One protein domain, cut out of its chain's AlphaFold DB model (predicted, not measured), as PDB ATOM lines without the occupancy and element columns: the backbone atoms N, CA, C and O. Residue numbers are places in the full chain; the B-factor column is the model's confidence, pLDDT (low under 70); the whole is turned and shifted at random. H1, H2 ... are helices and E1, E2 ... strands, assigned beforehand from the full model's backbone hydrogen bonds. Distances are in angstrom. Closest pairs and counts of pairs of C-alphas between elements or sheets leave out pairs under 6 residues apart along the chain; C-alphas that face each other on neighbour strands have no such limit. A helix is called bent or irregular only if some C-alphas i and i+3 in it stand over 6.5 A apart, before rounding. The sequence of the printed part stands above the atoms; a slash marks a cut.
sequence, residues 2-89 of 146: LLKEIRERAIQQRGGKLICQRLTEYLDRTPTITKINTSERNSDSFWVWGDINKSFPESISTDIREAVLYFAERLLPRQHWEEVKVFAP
ATOM      1  N   LEU A   2      31.047 -33.648 -22.332       87.06
ATOM      2  CA  LEU A   2      32.232 -33.407 -23.173       87.06
ATOM      3  C   LEU A   2      32.971 -34.672 -23.669       87.06
ATOM      4  O   LEU A   2      33.158 -34.837 -24.866       87.06
ATOM      5  N   LEU A   3      33.343 -35.603 -22.777       85.88
ATOM      6  CA  LEU A   3      34.049 -36.842 -23.169       85.88
ATOM      7  C   LEU A   3      33.253 -37.698 -24.167       85.88
ATOM      8  O   LEU A   3      33.825 -38.329 -25.051       85.88
ATOM      9  N   LYS A   4      31.922 -37.704 -24.024       87.75
ATOM     10  CA  LYS A   4      31.016 -38.390 -24.951       87.75
ATOM     11  C   LYS A   4      31.076 -37.741 -26.334       87.75
ATOM     12  O   LYS A   4      31.244 -38.456 -27.312       87.75
ATOM     13  N   GLU A   5      31.020 -36.413 -26.397       91.25
ATOM     14  CA  GLU A   5      31.122 -35.670 -27.655       91.25
ATOM     15  C   GLU A   5      32.479 -35.881 -28.348       91.25
ATOM     16  O   GLU A   5      32.514 -36.168 -29.542       91.25
ATOM     17  N   ILE A   6      33.598 -35.819 -27.609       90.25
ATOM     18  CA  ILE A   6      34.943 -36.092 -28.160       90.25
ATOM     19  C   ILE A   6      35.002 -37.512 -28.742       90.25
ATOM     20  O   ILE A   6      35.487 -37.717 -29.855       90.25
ATOM     21  N   ARG A   7      34.460 -38.502 -28.018       88.00
ATOM     22  CA  ARG A   7      34.390 -39.891 -28.491       88.00
ATOM     23  C   ARG A   7      33.557 -40.015 -29.768       88.00
ATOM     24  O   ARG A   7      33.974 -40.700 -30.698       88.00
ATOM     25  N   GLU A   8      32.393 -39.375 -29.822       91.25
ATOM     26  CA  GLU A   8      31.512 -39.392 -30.995       91.25
ATOM     27  C   GLU A   8      32.193 -38.762 -32.217       91.25
ATOM     28  O   GLU A   8      32.195 -39.372 -33.288       91.25
ATOM     29  N   ARG A   9      32.861 -37.614 -32.048       91.00
ATOM     30  CA  ARG A   9      33.653 -36.964 -33.108       91.00
ATOM     31  C   ARG A   9      34.785 -37.865 -33.610       91.00
ATOM     32  O   ARG A   9      34.948 -38.017 -34.820       91.00
ATOM     33  N   ALA A  10      35.522 -38.523 -32.711       85.12
ATOM     34  CA  ALA A  10      36.595 -39.454 -33.079       85.12
ATOM     35  C   ALA A  10      36.082 -40.656 -33.898       85.12
ATOM     36  O   ALA A  10      36.695 -41.059 -34.894       85.12
ATOM     37  N   ILE A  11      34.927 -41.210 -33.513       86.75
ATOM     38  CA  ILE A  11      34.266 -42.292 -34.254       86.75
ATOM     39  C   ILE A  11      33.827 -41.806 -35.639       86.75
ATOM     40  O   ILE A  11      34.133 -42.463 -36.634       86.75
ATOM     41  N   GLN A  12      33.167 -40.649 -35.721       87.69
ATOM     42  CA  GLN A  12      32.682 -40.083 -36.985       87.69
ATOM     43  C   GLN A  12      33.816 -39.761 -37.962       87.69
ATOM     44  O   GLN A  12      33.674 -39.974 -39.164       87.69
ATOM     45  N   GLN A  13      34.946 -39.254 -37.466       81.19
ATOM     46  CA  GLN A  13      36.022 -38.790 -38.333       81.19
ATOM     47  C   GLN A  13      36.812 -39.951 -38.944       81.19
ATOM     48  O   GLN A  13      37.160 -39.889 -40.126       81.19
ATOM     49  N   ARG A  14      37.136 -40.985 -38.150       81.94
ATOM     50  CA  ARG A  14      38.099 -42.041 -38.530       81.94
ATOM     51  C   ARG A  14      37.820 -43.420 -37.909       81.94
ATOM     52  O   ARG A  14      38.731 -44.239 -37.791       81.94
ATOM     53  N   GLY A  15      36.582 -43.695 -37.502       80.62
ATOM     54  CA  GLY A  15      36.198 -44.994 -36.935       80.62
ATOM     55  C   GLY A  15      36.801 -45.271 -35.556       80.62
ATOM     56  O   GLY A  15      36.964 -46.429 -35.185       80.62
ATOM     57  N   GLY A  16      37.165 -44.224 -34.808       80.44
ATOM     58  CA  GLY A  16      37.713 -44.336 -33.453       80.44
ATOM     59  C   GLY A  16      39.224 -44.574 -33.387       80.44
ATOM     60  O   GLY A  16      39.754 -44.703 -32.287       80.44
ATOM     61  N   LYS A  17      39.924 -44.611 -34.529       84.88
ATOM     62  CA  LYS A  17      41.395 -44.586 -34.560       84.88
ATOM     63  C   LYS A  17      41.922 -43.225 -34.096       84.88
ATOM     64  O   LYS A  17      41.268 -42.204 -34.320       84.88
ATOM     65  N   LEU A  18      43.123 -43.210 -33.514       88.44
ATOM     66  CA  LEU A  18      43.811 -41.957 -33.196       88.44
ATOM     67  C   LEU A  18      44.078 -41.164 -34.478       88.44
ATOM     68  O   LEU A  18      44.381 -41.728 -35.526       88.44
ATOM     69  N   ILE A  19      43.975 -39.850 -34.401       90.25
ATOM     70  CA  ILE A  19      44.274 -38.942 -35.500       90.25
ATOM     71  C   ILE A  19      45.665 -38.376 -35.270       90.25
ATOM     72  O   ILE A  19      45.976 -37.895 -34.188       90.25
ATOM     73  N   CYS A  20      46.494 -38.465 -36.300       90.69
ATOM     74  CA  CYS A  20      47.833 -37.912 -36.348       90.69
ATOM     75  C   CYS A  20      47.842 -36.682 -37.256       90.69
ATOM     76  O   CYS A  20      47.282 -36.718 -38.357       90.69
ATOM     77  N   GLN A  21      48.509 -35.626 -36.810       91.62
ATOM     78  CA  GLN A  21      48.733 -34.394 -37.562       91.62
ATOM     79  C   GLN A  21      50.129 -33.865 -37.243       91.62
ATOM     80  O   GLN A  21      50.646 -34.121 -36.153       91.62
ATOM     81  N   ARG A  22      50.767 -33.128 -38.159       92.31
ATOM     82  CA  ARG A  22      52.003 -32.421 -37.793       92.31
ATOM     83  C   ARG A  22      51.696 -31.322 -36.782       92.31
ATOM     84  O   ARG A  22      50.617 -30.731 -36.814       92.31
ATOM     85  N   LEU A  23      52.653 -31.034 -35.907       95.19
ATOM     86  CA  LEU A  23      52.504 -30.008 -34.879       95.19
ATOM     87  C   LEU A  23      52.171 -28.639 -35.485       95.19
ATOM     88  O   LEU A  23      51.222 -28.001 -35.042       95.19
ATOM     89  N   THR A  24      52.902 -28.213 -36.514       93.81
ATOM     90  CA  THR A  24      52.682 -26.919 -37.182       93.81
ATOM     91  C   THR A  24      51.302 -26.840 -37.828       93.81
ATOM     92  O   THR A  24      50.548 -25.919 -37.539       93.81
ATOM     93  N   GLU A  25      50.902 -27.860 -38.590       93.12
ATOM     94  CA  GLU A  25      49.561 -27.945 -39.188       93.12
ATOM     95  C   GLU A  25      48.443 -27.864 -38.135       93.12
ATOM     96  O   GLU A  25      47.445 -27.167 -38.333       93.12
ATOM     97  N   TYR A  26      48.606 -28.566 -37.008       94.94
ATOM     98  CA  TYR A  26      47.650 -28.529 -35.902       94.94
ATOM     99  C   TYR A  26      47.538 -27.124 -35.290       94.94
ATOM    100  O   TYR A  26      46.421 -26.618 -35.130       94.94
ATOM    101  N   LEU A  27      48.680 -26.495 -34.984       94.88
ATOM    102  CA  LEU A  27      48.757 -25.158 -34.387       94.88
ATOM    103  C   LEU A  27      48.198 -24.075 -35.323       94.88
ATOM    104  O   LEU A  27      47.429 -23.220 -34.883       94.88
ATOM    105  N   ASP A  28      48.495 -24.167 -36.619       92.88
ATOM    106  CA  ASP A  28      48.060 -23.206 -37.640       92.88
ATOM    107  C   ASP A  28      46.617 -23.446 -38.114       92.88
ATOM    108  O   ASP A  28      46.122 -22.742 -38.995       92.88
ATOM    109  N   ARG A  29      45.921 -24.451 -37.558       88.44
ATOM    110  CA  ARG A  29      44.572 -24.881 -37.984       88.44
ATOM    111  C   ARG A  29      44.507 -25.230 -39.474       88.44
ATOM    112  O   ARG A  29      43.451 -25.128 -40.100       88.44
ATOM    113  N   THR A  30      45.632 -25.647 -40.044       83.69
ATOM    114  CA  THR A  30      45.706 -26.035 -41.447       83.69
ATOM    115  C   THR A  30      45.348 -27.516 -41.546       83.69
ATOM    116  O   THR A  30      45.984 -28.342 -40.884       83.69
ATOM    117  N   PRO A  31      44.331 -27.902 -42.341       75.88
ATOM    118  CA  PRO A  31      44.026 -29.310 -42.559       75.88
ATOM    119  C   PRO A  31      45.271 -30.021 -43.082       75.88
ATOM    120  O   PRO A  31      45.948 -29.471 -43.945       75.88
ATOM    121  N   THR A  32      45.547 -31.236 -42.602       67.44
ATOM    122  CA  THR A  32      46.705 -32.024 -43.047       67.44
ATOM    123  C   THR A  32      46.781 -32.046 -44.573       67.44
ATOM    124  O   THR A  32      45.946 -32.677 -45.238       67.44
ATOM    125  N   ILE A  33      47.782 -31.366 -45.142       63.12
ATOM    126  CA  ILE A  33      48.003 -31.344 -46.592       63.12
ATOM    127  C   ILE A  33      48.797 -32.591 -46.906       63.12
ATOM    128  O   ILE A  33      50.002 -32.594 -47.151       63.12
ATOM    129  N   THR A  34      48.101 -33.712 -46.856       54.09
ATOM    130  CA  THR A  34      48.730 -34.985 -47.131       54.09
ATOM    131  C   THR A  34      48.957 -35.112 -48.644       54.09
ATOM    132  O   THR A  34      48.172 -35.723 -49.368       54.09
ATOM    133  N   LYS A  35      50.095 -34.592 -49.130       48.88
ATOM    134  CA  LYS A  35      50.898 -35.298 -50.140       48.88
ATOM    135  C   LYS A  35      51.325 -36.608 -49.477       48.88
ATOM    136  O   LYS A  35      52.405 -36.700 -48.905       48.88
ATOM    137  N   ILE A  36      50.416 -37.582 -49.435       51.94
ATOM    138  CA  ILE A  36      50.690 -38.901 -48.859       51.94
ATOM    139  C   ILE A  36      51.735 -39.528 -49.767       51.94
ATOM    140  O   ILE A  36      51.381 -40.080 -50.807       51.94
ATOM    141  N   ASN A  37      53.010 -39.453 -49.385       44.19
ATOM    142  CA  ASN A  37      53.954 -40.465 -49.821       44.19
ATOM    143  C   ASN A  37      53.346 -41.792 -49.369       44.19
ATOM    144  O   ASN A  37      53.154 -42.054 -48.181       44.19
ATOM    145  N   THR A  38      52.927 -42.577 -50.350       47.56
ATOM    146  CA  THR A  38      52.182 -43.831 -50.227       47.56
ATOM    147  C   THR A  38      52.899 -44.891 -49.383       47.56
ATOM    148  O   THR A  38      52.289 -45.902 -49.054       47.56
ATOM    149  N   SER A  39      54.143 -44.640 -48.966       46.38
ATOM    150  CA  SER A  39      54.963 -45.502 -48.117       46.38
ATOM    151  C   SER A  39      54.596 -45.509 -46.627       46.38
ATOM    152  O   SER A  39      54.961 -46.458 -45.945       46.38
ATOM    153  N   GLU A  40      53.864 -44.518 -46.097       52.09
ATOM    154  CA  GLU A  40      53.448 -44.514 -44.673       52.09
ATOM    155  C   GLU A  40      52.028 -45.062 -44.442       52.09
ATOM    156  O   GLU A  40      51.526 -45.076 -43.315       52.09
ATOM    157  N   ARG A  41      51.337 -45.512 -45.496       52.81
ATOM    158  CA  ARG A  41      49.947 -45.969 -45.403       52.81
ATOM    159  C   ARG A  41      49.877 -47.430 -44.936       52.81
ATOM    160  O   ARG A  41      49.420 -48.298 -45.668       52.81
ATOM    161  N   ASN A  42      50.299 -47.698 -43.701       54.66
ATOM    162  CA  ASN A  42      50.029 -48.981 -43.046       54.66
ATOM    163  C   ASN A  42      48.549 -49.025 -42.634       54.66
ATOM    164  O   ASN A  42      48.145 -48.330 -41.698       54.66
ATOM    165  N   SER A  43      47.732 -49.823 -43.328       58.09
ATOM    166  CA  SER A  43      46.294 -50.007 -43.046       58.09
ATOM    167  C   SER A  43      46.009 -50.466 -41.610       58.09
ATOM    168  O   SER A  43      44.958 -50.136 -41.048       58.09
ATOM    169  N   ASP A  44      46.984 -51.140 -41.001       66.38
ATOM    170  CA  ASP A  44      46.883 -51.764 -39.678       66.38
ATOM    171  C   ASP A  44      47.372 -50.849 -38.548       66.38
ATOM    172  O   ASP A  44      47.407 -51.236 -37.383       66.38
ATOM    173  N   SER A  45      47.737 -49.605 -38.869       73.50
ATOM    174  CA  SER A  45      48.110 -48.628 -37.850       73.50
ATOM    175  C   SER A  45      46.922 -48.288 -36.938       73.50
ATOM    176  O   SER A  45      45.763 -48.179 -37.364       73.50
ATOM    177  N   PHE A  46      47.235 -48.111 -35.651       83.25
ATOM    178  CA  PHE A  46      46.299 -47.685 -34.604       83.25
ATOM    179  C   PHE A  46      45.904 -46.200 -34.722       83.25
ATOM    180  O   PHE A  46      45.018 -45.725 -34.009       83.25
ATOM    181  N   TRP A  47      46.547 -45.473 -35.636       86.69
ATOM    182  CA  TRP A  47      46.321 -44.064 -35.913       86.69
ATOM    183  C   TRP A  47      46.173 -43.813 -37.416       86.69
ATOM    184  O   TRP A  47      46.531 -44.650 -38.234       86.69
ATOM    185  N   VAL A  48      45.643 -42.657 -37.800       86.25
ATOM    186  CA  VAL A  48      45.494 -42.235 -39.199       86.25
ATOM    187  C   VAL A  48      45.732 -40.737 -39.343       86.25
ATOM    188  O   VAL A  48      45.474 -39.972 -38.422       86.25
ATOM    189  N   TRP A  49      46.175 -40.290 -40.516       86.62
ATOM    190  CA  TRP A  49      46.331 -38.860 -40.792       86.62
ATOM    191  C   TRP A  49      44.982 -38.121 -40.820       86.62
ATOM    192  O   TRP A  49      43.999 -38.591 -41.418       86.62
ATOM    193  N   GLY A  50      44.921 -36.939 -40.211       86.75
ATOM    194  CA  GLY A  50      43.735 -36.090 -40.251       86.75
ATOM    195  C   GLY A  50      43.844 -34.827 -39.406       86.75
ATOM    196  O   GLY A  50      44.814 -34.610 -38.698       86.75
ATOM    197  N   ASP A  51      42.802 -34.005 -39.485       89.56
ATOM    198  CA  ASP A  51      42.724 -32.730 -38.774       89.56
ATOM    199  C   ASP A  51      42.215 -32.917 -37.336       89.56
ATOM    200  O   ASP A  51      41.028 -33.181 -37.119       89.56
ATOM    201  N   ILE A  52      43.113 -32.767 -36.363       92.19
ATOM    202  CA  ILE A  52      42.831 -32.918 -34.929       92.19
ATOM    203  C   ILE A  52      41.865 -31.839 -34.427       92.19
ATOM    204  O   ILE A  52      41.090 -32.091 -33.502       92.19
ATOM    205  N   ASN A  53      41.827 -30.655 -35.050       90.56
ATOM    206  CA  ASN A  53      40.930 -29.575 -34.618       90.56
ATOM    207  C   ASN A  53      39.442 -29.957 -34.754       90.56
ATOM    208  O   ASN A  53      38.590 -29.336 -34.124       90.56
ATOM    209  N   LYS A  54      39.116 -30.999 -35.534       90.25
ATOM    210  CA  LYS A  54      37.750 -31.537 -35.665       90.25
ATOM    211  C   LYS A  54      37.383 -32.545 -34.577       90.25
ATOM    212  O   LYS A  54      36.197 -32.808 -34.366       90.25
ATOM    213  N   SER A  55      38.374 -33.094 -33.879       89.81
ATOM    214  CA  SER A  55      38.184 -34.129 -32.860       89.81
ATOM    215  C   SER A  55      37.677 -33.573 -31.530       89.81
ATOM    216  O   SER A  55      37.073 -34.307 -30.750       89.81
ATOM    217  N   PHE A  56      37.878 -32.278 -31.286       91.38
ATOM    218  CA  PHE A  56      37.488 -31.608 -30.051       91.38
ATOM    219  C   PHE A  56      36.379 -30.568 -30.291       91.38
ATOM    220  O   PHE A  56      36.303 -29.975 -31.372       91.38
ATOM    221  N   PRO A  57      35.488 -30.343 -29.312       91.62
ATOM    222  CA  PRO A  57      34.546 -29.228 -29.338       91.62
ATOM    223  C   PRO A  57      35.271 -27.882 -29.238       91.62
ATOM    224  O   PRO A  57      36.226 -27.754 -28.475       91.62
ATOM    225  N   GLU A  58      34.782 -26.857 -29.947       87.44
ATOM    226  CA  GLU A  58      35.430 -25.529 -29.983       87.44
ATOM    227  C   GLU A  58      35.612 -24.927 -28.580       87.44
ATOM    228  O   GLU A  58      36.584 -24.219 -28.342       87.44
ATOM    229  N   SER A  59      34.729 -25.275 -27.635       89.81
ATOM    230  CA  SER A  59      34.797 -24.832 -26.239       89.81
ATOM    231  C   SER A  59      36.074 -25.236 -25.499       89.81
ATOM    232  O   SER A  59      36.368 -24.621 -24.483       89.81
ATOM    233  N   ILE A  60      36.807 -26.251 -25.971       92.38
ATOM    234  CA  ILE A  60      38.086 -26.687 -25.380       92.38
ATOM    235  C   ILE A  60      39.243 -26.693 -26.385       92.38
ATOM    236  O   ILE A  60      40.402 -26.756 -25.984       92.38
ATOM    237  N   SER A  61      38.956 -26.662 -27.692       91.75
ATOM    238  CA  SER A  61      39.978 -26.773 -28.739       91.75
ATOM    239  C   SER A  61      41.043 -25.681 -28.645       91.75
ATOM    240  O   SER A  61      42.217 -25.960 -28.891       91.75
ATOM    241  N   THR A  62      40.649 -24.452 -28.295       92.31
ATOM    242  CA  THR A  62      41.581 -23.327 -28.130       92.31
ATOM    243  C   THR A  62      42.520 -23.562 -26.952       92.31
ATOM    244  O   THR A  62      43.729 -23.567 -27.160       92.31
ATOM    245  N   ASP A  63      41.983 -23.877 -25.773       94.56
ATOM    246  CA  ASP A  63      42.771 -24.107 -24.557       94.56
ATOM    247  C   ASP A  63      43.758 -25.272 -24.723       94.56
ATOM    248  O   ASP A  63      44.919 -25.181 -24.325       94.56
ATOM    249  N   ILE A  64      43.325 -26.366 -25.364       94.44
ATOM    250  CA  ILE A  64      44.202 -27.509 -25.662       94.44
ATOM    251  C   ILE A  64      45.344 -27.070 -26.581       94.44
ATOM    252  O   ILE A  64      46.502 -27.407 -26.332       94.44
ATOM    253  N   ARG A  65      45.042 -26.307 -27.637       94.75
ATOM    254  CA  ARG A  65      46.048 -25.855 -28.602       94.75
ATOM    255  C   ARG A  65      47.046 -24.889 -27.969       94.75
ATOM    256  O   ARG A  65      48.241 -25.013 -28.218       94.75
ATOM    257  N   GLU A  66      46.574 -23.971 -27.132       95.81
ATOM    258  CA  GLU A  66      47.425 -23.053 -26.372       95.81
ATOM    259  C   GLU A  66      48.325 -23.803 -25.384       95.81
ATOM    260  O   GLU A  66      49.514 -23.501 -25.291       95.81
ATOM    261  N   ALA A  67      47.809 -24.836 -24.714       96.31
ATOM    262  CA  ALA A  67      48.620 -25.698 -23.859       96.31
ATOM    263  C   ALA A  67      49.697 -26.449 -24.661       96.31
ATOM    264  O   ALA A  67      50.862 -26.476 -24.260       96.31
ATOM    265  N   VAL A  68      49.343 -27.019 -25.817       96.56
ATOM    266  CA  VAL A  68      50.309 -27.688 -26.708       96.56
ATOM    267  C   VAL A  68      51.387 -26.710 -27.178       96.56
ATOM    268  O   VAL A  68      52.569 -27.045 -27.109       96.56
ATOM    269  N   LEU A  69      51.006 -25.495 -27.588       97.00
ATOM    270  CA  LEU A  69      51.944 -24.435 -27.964       97.00
ATOM    271  C   LEU A  69      52.894 -24.102 -26.806       97.00
ATOM    272  O   LEU A  69      54.112 -24.121 -26.983       97.00
ATOM    273  N   TYR A  70      52.345 -23.878 -25.611       97.56
ATOM    274  CA  TYR A  70      53.107 -23.563 -24.404       97.56
ATOM    275  C   TYR A  70      54.199 -24.604 -24.115       97.56
ATOM    276  O   TYR A  70      55.334 -24.232 -23.792       97.56
ATOM    277  N   PHE A  71      53.875 -25.897 -24.233       96.19
ATOM    278  CA  PHE A  71      54.840 -26.981 -24.028       96.19
ATOM    279  C   PHE A  71      55.842 -27.090 -25.176       96.19
ATOM    280  O   PHE A  71      57.037 -27.236 -24.918       96.19
ATOM    281  N   ALA A  72      55.387 -26.986 -26.425       96.50
ATOM    282  CA  ALA A  72      56.256 -27.072 -27.593       96.50
ATOM    283  C   ALA A  72      57.350 -25.995 -27.571       96.50
ATOM    284  O   ALA A  72      58.516 -26.318 -27.779       96.50
ATOM    285  N   GLU A  73      57.007 -24.748 -27.233       97.06
ATOM    286  CA  GLU A  73      57.967 -23.635 -27.136       97.06
ATOM    287  C   GLU A  73      59.052 -23.847 -26.076       97.06
ATOM    288  O   GLU A  73      60.151 -23.308 -26.200       97.06
ATOM    289  N   ARG A  74      58.758 -24.626 -25.032       96.81
ATOM    290  CA  ARG A  74      59.673 -24.862 -23.903       96.81
ATOM    291  C   ARG A  74      60.515 -26.115 -24.066       96.81
ATOM    292  O   ARG A  74      61.613 -26.176 -23.522       96.81
ATOM    293  N   LEU A  75      59.984 -27.119 -24.756       95.44
ATOM    294  CA  LEU A  75      60.592 -28.443 -24.845       95.44
ATOM    295  C   LEU A  75      61.289 -28.690 -26.184       95.44
ATOM    296  O   LEU A  75      62.225 -29.486 -26.234       95.44
ATOM    297  N   LEU A  76      60.834 -28.049 -27.266       95.25
ATOM    298  CA  LEU A  76      61.222 -28.404 -28.628       95.25
ATOM    299  C   LEU A  76      61.784 -27.190 -29.382       95.25
ATOM    300  O   LEU A  76      61.099 -26.170 -29.498       95.25
ATOM    301  N   PRO A  77      62.983 -27.289 -29.986       95.25
ATOM    302  CA  PRO A  77      63.494 -26.235 -30.853       95.25
ATOM    303  C   PRO A  77      62.569 -26.026 -32.058       95.25
ATOM    304  O   PRO A  77      62.248 -26.976 -32.777       95.25
ATOM    305  N   ARG A  78      62.177 -24.772 -32.317       93.44
ATOM    306  CA  ARG A  78      61.171 -24.416 -33.336       93.44
ATOM    307  C   ARG A  78      61.483 -24.941 -34.741       93.44
ATOM    308  O   ARG A  78      60.574 -25.316 -35.471       93.44
ATOM    309  N   GLN A  79      62.763 -25.016 -35.100       94.94
ATOM    310  CA  GLN A  79      63.227 -25.523 -36.396       94.94
ATOM    311  C   GLN A  79      62.843 -26.986 -36.684       94.94
ATOM    312  O   GLN A  79      62.814 -27.376 -37.844       94.94
ATOM    313  N   HIS A  80      62.521 -27.777 -35.653       93.62
ATOM    314  CA  HIS A  80      62.152 -29.190 -35.794       93.62
ATOM    315  C   HIS A  80      60.643 -29.437 -35.706       93.62
ATOM    316  O   HIS A  80      60.209 -30.582 -35.783       93.62
ATOM    317  N   TRP A  81      59.812 -28.403 -35.544       93.75
ATOM    318  CA  TRP A  81      58.373 -28.599 -35.319       93.75
ATOM    319  C   TRP A  81      57.650 -29.286 -36.488       93.75
ATOM    320  O   TRP A  81      56.676 -29.998 -36.262       93.75
ATOM    321  N   GLU A  82      58.146 -29.142 -37.718       90.44
ATOM    322  CA  GLU A  82      57.623 -29.839 -38.906       90.44
ATOM    323  C   GLU A  82      57.798 -31.366 -38.851       90.44
ATOM    324  O   GLU A  82      57.074 -32.109 -39.517       90.44
ATOM    325  N   GLU A  83      58.753 -31.846 -38.054       90.19
ATOM    326  CA  GLU A  83      59.047 -33.271 -37.875       90.19
ATOM    327  C   GLU A  83      58.228 -33.884 -36.724       90.19
ATOM    328  O   GLU A  83      58.155 -35.106 -36.579       90.19
ATOM    329  N   VAL A  84      57.577 -33.045 -35.912       93.25
ATOM    330  CA  VAL A  84      56.825 -33.459 -34.725       93.25
ATOM    331  C   VAL A  84      55.397 -33.829 -35.114       93.25
ATOM    332  O   VAL A  84      54.674 -33.055 -35.742       93.25
ATOM    333  N   LYS A  85      54.967 -35.023 -34.699       92.81
ATOM    334  CA  LYS A  85      53.603 -35.534 -34.886       92.81
ATOM    335  C   LYS A  85      52.824 -35.415 -33.573       92.81
ATOM    336  O   LYS A  85      53.324 -35.797 -32.518       92.81
ATOM    337  N   VAL A  86      51.600 -34.908 -33.650       93.88
ATOM    338  CA  VAL A  86      50.635 -34.828 -32.547       93.88
ATOM    339  C   VAL A  86      49.569 -35.893 -32.773       93.88
ATOM    340  O   VAL A  86      49.149 -36.107 -33.908       93.88
ATOM    341  N   PHE A  87      49.135 -36.552 -31.699       92.62
ATOM    342  CA  PHE A  87      48.128 -37.610 -31.734       92.62
ATOM    343  C   PHE A  87      46.944 -37.243 -30.842       92.62
ATOM    344  O   PHE A  87      47.137 -36.822 -29.703       92.62
ATOM    345  N   ALA A  88      45.722 -37.402 -31.344       92.69
ATOM    346  CA  ALA A  88      44.504 -37.084 -30.603       92.69
ATOM    347  C   ALA A  88      43.257 -37.780 -31.186       92.69
ATOM    348  O   ALA A  88      43.274 -38.193 -32.340       92.69
ATOM    349  N   PRO A  89      42.146 -37.875 -30.438       90.12
ATOM    350  CA  PRO A  89      42.043 -37.602 -29.010       90.12
ATOM    351  C   PRO A  89      42.493 -38.818 -28.192       90.12
ATOM    352  O   PRO A  89      42.022 -39.932 -28.410       90.12
TER     353      PRO A  89
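What this domain is: This is residues 2 to 89 of the 146 residues of an uncharacterized protein of Dehalococcoidia bacterium (UniProt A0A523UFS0). A small sheet of three short strands, E2, E1 and E3, lies in the middle, with helix H1 running across its strands over one face; at the end of E1 short H2 follows directly and packs on short H4, which leads into E3, while long H3 comes near H2 with its residues 65 to 69. H3 and H4 follow each other round a corner, and residues 28 to 46 form a wide loop with no named element that leads from H2 to edge strand E2. The printed part has 88 residues, with four named helices and three named strands in the order H1, E1, H2, E2, H3, H4, E3; the sheet, in the order E2, E1, E3, is mixed, and the class is mixed, helices and strands. The whole is compact, with a radius of gyration of the C-alphas of 13.2 A, and its outline is only just flat, spanning 36 by 33 by 18 A.

Where its parts are: H1 takes residues 2 to 14, 18.6 A long, and begins at C-alpha 2 at (32.232, -33.407, -23.173). E1 takes residues 18 to 22, 13.4 A, and H2 residues 23 to 27, 6.1 A. E2 takes residues 47 to 49, 7.1 A. H3, residues 58 to 75, is the longest helix at 25.8 A, from C-alpha 58 at (35.430, -25.529, -29.983). It is irregular, with C-alphas 59 and 62 7.2 A apart. H4, residues 78 to 83, 10.2 A, is irregular too, with C-alphas 79 and 82 7.5 A apart. E3, residues 85 to 88, 10.2 A, ends at C-alpha 88 at (44.504, -37.084, -30.603).

How they stand to each other: E1 and E3 are antiparallel neighbours at 147 degrees, with N 19 and O 88 2.7 A apart and N 86 and O 21 2.8 A apart, within hydrogen-bond range. E2 and E1 are parallel at 42 degrees, with N 20 and O 48 at 2.8 A, within that range. E1, H2 and E2 form a strand-helix-strand unit, two parallel neighbour strands with a helix between them along the chain. H1 is on the sheet at a height of 9.9 A over the sheet, and its line and that of E1 stand at 76 degrees on the local plane, across the strands; the closest C-alphas of H1 and E1 are those of Ala 10 and Leu 18, 7.6 A apart. H2 only grazes the sheet. H2 and H4 touch, the closest C-alphas being those of Thr 24 and Glu 82, 6.0 A apart. H2 and H3 only just touch, with 3 pairs of C-alphas within 8 A, made by residues 65 to 69 of H3 alone; the closest are those of Leu 27 and Arg 65, 6.4 A apart. H3 and H4 meet only through their link, and neither is on the sheet. H1 and H3 are apart. Each O i to N i+4 pair is within hydrogen-bond range in H1 and H2, against 11 of 14 in H3 and 0 of 2 in H4, where 2 of 3 O i to N i+3 pairs are.

The domain as a whole: The two C-alphas farthest apart are those of Lys 4 and Gln 79, 36.5 A. The printed part has no cut. The link from H2 to E2, 19 residues, is long. Mean pLDDT of the printed part is 85.2; residues 32 to 44, in that link, are under 70.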